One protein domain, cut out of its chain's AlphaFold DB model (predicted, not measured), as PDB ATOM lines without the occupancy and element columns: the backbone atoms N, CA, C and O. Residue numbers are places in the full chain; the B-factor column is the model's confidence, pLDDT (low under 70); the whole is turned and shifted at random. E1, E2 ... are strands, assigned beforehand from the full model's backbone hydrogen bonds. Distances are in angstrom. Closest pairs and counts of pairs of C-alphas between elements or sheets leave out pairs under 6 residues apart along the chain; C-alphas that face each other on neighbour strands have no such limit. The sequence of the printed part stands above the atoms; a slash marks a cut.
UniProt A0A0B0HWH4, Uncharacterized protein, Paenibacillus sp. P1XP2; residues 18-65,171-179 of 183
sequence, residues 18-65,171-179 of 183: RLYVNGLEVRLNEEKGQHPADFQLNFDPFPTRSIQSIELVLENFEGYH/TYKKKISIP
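AT A GLANCE: This is residues 18 to 65 and 171 to 179 of the 183 residues of an uncharacterized protein of Paenibacillus sp. P1XP2 (UniProt A0A0B0HWH4). The model is like an open clamp: a strongly twisted sheet of four strands, E2, E1, E5 and E6, makes one jaw, and the two-stranded hairpin of E3 and E4 makes the other. The jaws come together near one end, where E2 runs on into E3, and the rest of the hairpin is apart from E5 and E6. The printed part has 57 residues with six named strands, E1 to E6 along the chain, and no named helix; the class is all strand. The larger sheet has the order E2, E1, E5, E6 and the smaller E3, E4, both antiparallel. The whole is elongated, spanning 42 by 23 by 18 A, and only just loose, close to compact, with a radius of gyration of the C-alphas of 12.7 A.

HOW THE PARTS SIT: E1, residues 18 to 21, and E2, residues 24 to 26, form a hairpin, antiparallel at 127 degrees, with N 24 and O 21 at 2.9 A. E2 runs on into E3, residues 28 to 35, across a break of 1 residue, at 52 degrees. E3 and E4, residues 38 to 43, form the second hairpin, at 169 degrees, with N 32 and O 40 at 2.9 A. The closest C-alphas of E2 and E4 are those of Val 26 and Phe 43, 6.4 A apart. E5, residues 54 to 65, is antiparallel to E1 at 168 degrees; N 20 and O 55 are 2.8 A apart. E6, residues 171 to 178, is antiparallel to E5 at 142 degrees, with N 176 and O 56 at 2.8 A. E2 and E6 are the edge strands. E5 is apart from both E3 and E4.

IN THESE COORDINATES: E1 begins at C-alpha 18, at (137.160, 195.944, 145.685). From first to last C-alpha, E3 is 19.7 A long and E4 16.8 A. E5, the longest strand, covers 32.0 A from C-alpha 54 to C-alpha 65 at (142.478, 204.531, 168.668). E6 is 20.3 A long and ends at C-alpha 178, at (126.043, 190.326, 148.431).

THE WHOLE: The two C-alphas farthest apart are those of Ser 50 and His 65, 42.9 A. Residues 66 to 170 are not printed, and C-alphas 65 and 171 are 15.8 A apart across the cut. Of the links that are printed whole, E4 to E5 is short and the other three are tight. The mean pLDDT of the printed part is 79.3; residues 32 to 39 and 171 to 173 are under 70.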
ATOM      1  N   ARG A  18     137.357 196.436 147.055       86.56
ATOM      2  CA  ARG A  18     137.160 195.944 145.685       86.56
ATOM      3  C   ARG A  18     135.835 195.222 145.559       86.56
ATOM      4  O   ARG A  18     135.462 194.457 146.445       86.56
ATOM      5  N   LEU A  19     135.139 195.441 144.451       88.94
ATOM      6  CA  LEU A  19     133.931 194.704 144.107       88.94
ATOM      7  C   LEU A  19     134.268 193.672 143.035       88.94
ATOM      8  O   LEU A  19     134.903 194.006 142.041       88.94
ATOM      9  N   TYR A  20     133.802 192.442 143.211       91.19
ATOM     10  CA  TYR A  20     133.882 191.387 142.210       91.19
ATOM     11  C   TYR A  20     132.477 190.944 141.812       91.19
ATOM     12  O   TYR A  20     131.630 190.709 142.671       91.19
ATOM     13  N   VAL A  21     132.239 190.796 140.511       90.88
ATOM     14  CA  VAL A  21     131.009 190.230 139.943       90.88
ATOM     15  C   VAL A  21     131.385 188.999 139.136       90.88
ATOM     16  O   VAL A  21     132.158 189.098 138.186       90.88
ATOM     17  N   ASN A  22     130.880 187.827 139.528       92.06
ATOM     18  CA  ASN A  22     131.284 186.529 138.967       92.06
ATOM     19  C   ASN A  22     132.817 186.329 138.958       92.06
ATOM     20  O   ASN A  22     133.369 185.731 138.037       92.06
ATOM     21  N   GLY A  23     133.515 186.881 139.955       89.38
ATOM     22  CA  GLY A  23     134.979 186.848 140.049       89.38
ATOM     23  C   GLY A  23     135.726 187.890 139.203       89.38
ATOM     24  O   GLY A  23     136.947 187.963 139.301       89.38
ATOM     25  N   LEU A  24     135.035 188.724 138.417       92.00
ATOM     26  CA  LEU A  24     135.640 189.837 137.676       92.00
ATOM     27  C   LEU A  24     135.604 191.121 138.505       92.00
ATOM     28  O   LEU A  24     134.543 191.505 138.996       92.00
ATOM     29  N   GLU A  25     136.751 191.784 138.648       91.69
ATOM     30  CA  GLU A  25     136.848 193.044 139.387       91.69
ATOM     31  C   GLU A  25     136.082 194.157 138.661       91.69
ATOM     32  O   GLU A  25     136.278 194.395 137.468       91.69
ATOM     33  N   VAL A  26     135.214 194.845 139.397       91.12
ATOM     34  CA  VAL A  26     134.501 196.035 138.940       91.12
ATOM     35  C   VAL A  26     135.209 197.248 139.517       91.12
ATOM     36  O   VAL A  26     135.412 197.357 140.728       91.12
ATOM     37  N   ARG A  27     135.592 198.168 138.636       89.06
ATOM     38  CA  ARG A  27     136.334 199.366 139.009       89.06
ATOM     39  C   ARG A  27     135.500 200.264 139.927       89.06
ATOM     40  O   ARG A  27     134.314 200.495 139.692       89.06
ATOM     41  N   LEU A  28     136.146 200.790 140.966       84.31
ATOM     42  CA  LEU A  28     135.593 201.841 141.816       84.31
ATOM     43  C   LEU A  28     135.628 203.178 141.059       84.31
ATOM     44  O   LEU A  28     136.683 203.591 140.574       84.31
ATOM     45  N   ASN A  29     134.479 203.844 140.978       81.94
ATOM     46  CA  ASN A  29     134.339 205.148 140.333       81.94
ATOM     47  C   ASN A  29     134.439 206.290 141.324       81.94
ATOM     48  O   ASN A  29     135.121 207.279 141.070       81.94
ATOM     49  N   GLU A  30     133.724 206.166 142.435       78.25
ATOM     50  CA  GLU A  30     133.595 207.242 143.400       78.25
ATOM     51  C   GLU A  30     133.336 206.668 144.789       78.25
ATOM     52  O   GLU A  30     132.565 205.722 144.961       78.25
ATOM     53  N   GLU A  31     133.955 207.288 145.780       72.25
ATOM     54  CA  GLU A  31     133.728 207.027 147.190       72.25
ATOM     55  C   GLU A  31     133.224 208.318 147.839       72.25
ATOM     56  O   GLU A  31     133.811 209.385 147.653       72.25
ATOM     57  N   LYS A  32     132.109 208.233 148.571       66.44
ATOM     58  CA  LYS A  32     131.532 209.352 149.328       66.44
ATOM     59  C   LYS A  32     131.382 208.973 150.790       66.44
ATOM     60  O   LYS A  32     130.829 207.924 151.094       66.44
ATOM     61  N   GLY A  33     131.770 209.869 151.688       57.88
ATOM     62  CA  GLY A  33     131.500 209.756 153.120       57.88
ATOM     63  C   GLY A  33     131.688 211.112 153.792       57.88
ATOM     64  O   GLY A  33     132.685 211.786 153.545       57.88
ATOM     65  N   GLN A  34     130.709 211.540 154.594       44.03
ATOM     66  CA  GLN A  34     130.787 212.780 155.388       44.03
ATOM     67  C   GLN A  34     131.040 212.509 156.879       44.03
ATOM     68  O   GLN A  34     131.421 213.421 157.610       44.03
ATOM     69  N   HIS A  35     130.891 211.260 157.334       46.09
ATOM     70  CA  HIS A  35     131.034 210.872 158.735       46.09
ATOM     71  C   HIS A  35     131.757 209.523 158.869       46.09
ATOM     72  O   HIS A  35     131.606 208.670 158.003       46.09
ATOM     73  N   PRO A  36     132.501 209.282 159.966       51.31
ATOM     74  CA  PRO A  36     133.270 208.048 160.175       51.31
ATOM     75  C   PRO A  36     132.420 206.769 160.334       51.31
ATOM     76  O   PRO A  36     132.989 205.708 160.563       51.31
ATOM     77  N   ALA A  37     131.089 206.859 160.251       53.25
ATOM     78  CA  ALA A  37     130.167 205.733 160.410       53.25
ATOM     79  C   ALA A  37     129.440 205.332 159.113       53.25
ATOM     80  O   ALA A  37     129.072 204.169 158.988       53.25
ATOM     81  N   ASP A  38     129.294 206.245 158.142       59.88
ATOM     82  CA  ASP A  38     128.505 206.018 156.926       59.88
ATOM     83  C   ASP A  38     129.293 206.408 155.673       59.88
ATOM     84  O   ASP A  38     129.832 207.515 155.560       59.88
ATOM     85  N   PHE A  39     129.323 205.500 154.700       66.88
ATOM     86  CA  PHE A  39     130.000 205.689 153.423       66.88
ATOM     87  C   PHE A  39     129.191 205.058 152.287       66.88
ATOM     88  O   PHE A  39     128.403 204.132 152.479       66.88
ATOM     89  N   GLN A  40     129.412 205.554 151.074       75.94
ATOM     90  CA  GLN A  40     128.837 205.036 149.846       75.94
ATOM     91  C   GLN A  40     129.950 204.799 148.825       75.94
ATOM     92  O   GLN A  40     130.707 205.710 148.492       75.94
ATOM     93  N   LEU A  41     130.004 203.577 148.294       80.06
ATOM     94  CA  LEU A  41     130.896 203.191 147.203       80.06
ATOM     95  C   LEU A  41     130.093 203.068 145.911       80.06
ATOM     96  O   LEU A  41     129.121 202.314 145.846       80.06
ATOM     97  N   ASN A  42     130.508 203.798 144.881       84.62
ATOM     98  CA  ASN A  42     129.934 203.721 143.547       84.62
ATOM     99  C   ASN A  42     130.942 203.049 142.616       84.62
ATOM    100  O   ASN A  42     132.071 203.513 142.458       84.62
ATOM    101  N   PHE A  43     130.513 201.965 141.984       87.25
ATOM    102  CA  PHE A  43     131.316 201.195 141.041       87.25
ATOM    103  C   PHE A  43     130.837 201.424 139.609       87.25
ATOM    104  O   PHE A  43     129.725 201.913 139.382       87.25
ATOM    105  N   ASP A  44     131.679 201.054 138.652       88.44
ATOM    106  CA  ASP A  44     131.298 200.960 137.249       88.44
ATOM    107  C   ASP A  44     130.101 200.012 137.039       88.44
ATOM    108  O   ASP A  44     129.821 199.142 137.876       88.44
ATOM    109  N   PRO A  45     129.370 200.158 135.916       88.06
ATOM    110  CA  PRO A  45     128.349 199.194 135.532       88.06
ATOM    111  C   PRO A  45     128.905 197.768 135.530       88.06
ATOM    112  O   PRO A  45     130.042 197.525 135.125       88.06
ATOM    113  N   PHE A  46     128.088 196.808 135.962       88.94
ATOM    114  CA  PHE A  46     128.520 195.415 136.013       88.94
ATOM    115  C   PHE A  46     128.907 194.897 134.619       88.94
ATOM    116  O   PHE A  46     128.221 195.200 133.639       88.94
ATOM    117  N   PRO A  47     129.956 194.060 134.523       84.81
ATOM    118  CA  PRO A  47     130.482 193.587 133.242       84.81
ATOM    119  C   PRO A  47     129.544 192.602 132.528       84.81
ATOM    120  O   PRO A  47     129.762 192.266 131.367       84.81
ATOM    121  N   THR A  48     128.506 192.106 133.208       86.38
ATOM    122  CA  THR A  48     127.557 191.121 132.680       86.38
ATOM    123  C   THR A  48     126.160 191.315 133.266       86.38
ATOM    124  O   THR A  48     125.997 191.823 134.374       86.38
ATOM    125  N   ARG A  49     125.145 190.869 132.517       83.69
ATOM    126  CA  ARG A  49     123.748 190.803 132.970       83.69
ATOM    127  C   ARG A  49     123.416 189.504 133.710       83.69
ATOM    128  O   ARG A  49     122.476 189.492 134.494       83.69
ATOM    129  N   SER A  50     124.165 188.425 133.469       88.19
ATOM    130  CA  SER A  50     123.963 187.132 134.141       88.19
ATOM    131  C   SER A  50     124.804 187.085 135.414       88.19
ATOM    132  O   SER A  50     125.949 186.632 135.412       88.19
ATOM    133  N   ILE A  51     124.265 187.657 136.487       88.19
ATOM    134  CA  ILE A  51     124.959 187.785 137.768       88.19
ATOM    135  C   ILE A  51     124.739 186.503 138.577       88.19
ATOM    136  O   ILE A  51     123.621 186.185 138.966       88.19
ATOM    137  N   GLN A  52     125.819 185.775 138.838       89.38
ATOM    138  CA  GLN A  52     125.844 184.560 139.656       89.38
ATOM    139  C   GLN A  52     126.375 184.843 141.062       89.38
ATOM    140  O   GLN A  52     125.943 184.214 142.026       89.38
ATOM    141  N   SER A  53     127.310 185.789 141.189       89.38
ATOM    142  CA  SER A  53     127.861 186.215 142.469       89.38
ATOM    143  C   SER A  53     128.261 187.685 142.453       89.38
ATOM    144  O   SER A  53     128.692 188.228 141.433       89.38
ATOM    145  N   ILE A  54     128.139 188.318 143.617       89.69
ATOM    146  CA  ILE A  54     128.697 189.634 143.901       89.69
ATOM    147  C   ILE A  54     129.450 189.529 145.230       89.69
ATOM    148  O   ILE A  54     128.885 189.096 146.236       89.69
ATOM    149  N   GLU A  55     130.722 189.914 145.240       89.50
ATOM    150  CA  GLU A  55     131.582 189.889 146.422       89.50
ATOM    151  C   GLU A  55     132.217 191.264 146.643       89.50
ATOM    152  O   GLU A  55     132.904 191.786 145.768       89.50
ATOM    153  N   LEU A  56     132.034 191.838 147.830       85.12
ATOM    154  CA  LEU A  56     132.779 193.010 148.278       85.12
ATOM    155  C   LEU A  56     133.966 192.543 149.126       85.12
ATOM    156  O   LEU A  56     133.790 191.896 150.160       85.12
ATOM    157  N   VAL A  57     135.178 192.855 148.683       84.00
ATOM    158  CA  VAL A  57     136.423 192.544 149.384       84.00
ATOM    159  C   VAL A  57     136.920 193.805 150.065       84.00
ATOM    160  O   VAL A  57     137.317 194.774 149.422       84.00
ATOM    161  N   LEU A  58     136.889 193.763 151.386       75.88
ATOM    162  CA  LEU A  58     137.439 194.774 152.273       75.88
ATOM    163  C   LEU A  58     138.921 194.432 152.463       75.88
ATOM    164  O   LEU A  58     139.162 193.469 153.175       75.88
ATOM    165  N   GLU A  59     139.884 195.119 151.826       74.31
ATOM    166  CA  GLU A  59     141.316 194.746 151.900       74.31
ATOM    167  C   GLU A  59     142.009 195.343 153.129       74.31
ATOM    168  O   GLU A  59     142.563 194.623 153.950       74.31
ATOM    169  N   ASN A  60     141.982 196.664 153.282       71.94
ATOM    170  CA  ASN A  60     142.662 197.385 154.361       71.94
ATOM    171  C   ASN A  60     141.755 198.503 154.846       71.94
ATOM    172  O   ASN A  60     141.087 199.078 154.006       71.94
ATOM    173  N   PHE A  61     141.755 198.840 156.133       73.06
ATOM    174  CA  PHE A  61     141.035 199.999 156.669       73.06
ATOM    175  C   PHE A  61     141.922 200.768 157.623       73.06
ATOM    176  O   PHE A  61     142.531 200.157 158.506       73.06
ATOM    177  N   GLU A  62     141.954 202.089 157.470       72.94
ATOM    178  CA  GLU A  62     142.495 202.954 158.507       72.94
ATOM    179  C   GLU A  62     141.554 202.979 159.715       72.94
ATOM    180  O   GLU A  62     140.335 202.824 159.641       72.94
ATOM    181  N   GLY A  63     142.142 203.142 160.881       76.75
ATOM    182  CA  GLY A  63     141.448 203.305 162.137       76.75
ATOM    183  C   GLY A  63     142.223 204.274 163.004       76.75
ATOM    184  O   GLY A  63     143.386 204.584 162.742       76.75
ATOM    185  N   TYR A  64     141.562 204.772 164.038       85.44
ATOM    186  CA  TYR A  64     142.206 205.595 165.047       85.44
ATOM    187  C   TYR A  64     141.761 205.128 166.418       85.44
ATOM    188  O   TYR A  64     140.562 205.041 166.688       85.44
ATOM    189  N   HIS A  65     142.726 204.862 167.281       87.38
ATOM    190  CA  HIS A  65     142.478 204.531 168.668       87.38
ATOM    191  C   HIS A  65     142.870 205.715 169.543       87.38
ATOM    192  O   HIS A  65     144.020 206.151 169.509       87.38
ATOM    193  N   THR A 171     144.392 195.049 157.979       68.00
ATOM    194  CA  THR A 171     144.065 194.234 156.805       68.00
ATOM    195  C   THR A 171     142.912 193.312 157.157       68.00
ATOM    196  O   THR A 171     143.056 192.386 157.957       68.00
ATOM    197  N   TYR A 172     141.767 193.535 156.531       67.25
ATOM    198  CA  TYR A 172     140.681 192.577 156.564       67.25
ATOM    199  C   TYR A 172     140.898 191.669 155.346       67.25
ATOM    200  O   TYR A 172     141.097 192.121 154.233       67.25
ATOM    201  N   LYS A 173     140.949 190.348 155.513       65.44
ATOM    202  CA  LYS A 173     140.861 189.420 154.363       65.44
ATOM    203  C   LYS A 173     139.423 188.944 154.223       65.44
ATOM    204  O   LYS A 173     139.158 187.752 154.089       65.44
ATOM    205  N   LYS A 174     138.482 189.877 154.380       70.69
ATOM    206  CA  LYS A 174     137.064 189.561 154.506       70.69
ATOM    207  C   LYS A 174     136.381 189.765 153.165       70.69
ATOM    208  O   LYS A 174     136.396 190.861 152.609       70.69
ATOM    209  N   LYS A 175     135.752 188.697 152.688       80.06
ATOM    210  CA  LYS A 175     134.816 188.740 151.573       80.06
ATOM    211  C   LYS A 175     133.402 188.826 152.127       80.06
ATOM    212  O   LYS A 175     133.031 188.038 152.996       80.06
ATOM    213  N   ILE A 176     132.633 189.788 151.641       81.00
ATOM    214  CA  ILE A 176     131.211 189.921 151.933       81.00
ATOM    215  C   ILE A 176     130.464 189.530 150.663       81.00
ATOM    216  O   ILE A 176     130.551 190.225 149.654       81.00
ATOM    217  N   SER A 177     129.743 188.413 150.704       85.81
ATOM    218  CA  SER A 177     128.851 188.023 149.614       85.81
ATOM    219  C   SER A 177     127.586 188.873 149.671       85.81
ATOM    220  O   SER A 177     126.893 188.889 150.688       85.81
ATOM    221  N   ILE A 178     127.288 189.576 148.583       83.88
ATOM    222  CA  ILE A 178     126.043 190.326 148.431       83.88
ATOM    223  C   ILE A 178     125.020 189.369 147.805       83.88
ATOM    224  O   ILE A 178     125.295 188.829 146.730       83.88
ATOM    225  N   PRO A 179     123.867 189.120 148.459       82.31
ATOM    226  CA  PRO A 179     122.834 188.257 147.905       82.31
ATOM    227  C   PRO A 179     122.407 188.754 146.529       82.31
ATOM    228  O   PRO A 179     122.089 189.930 146.360       82.31
TER     229      PRO A 179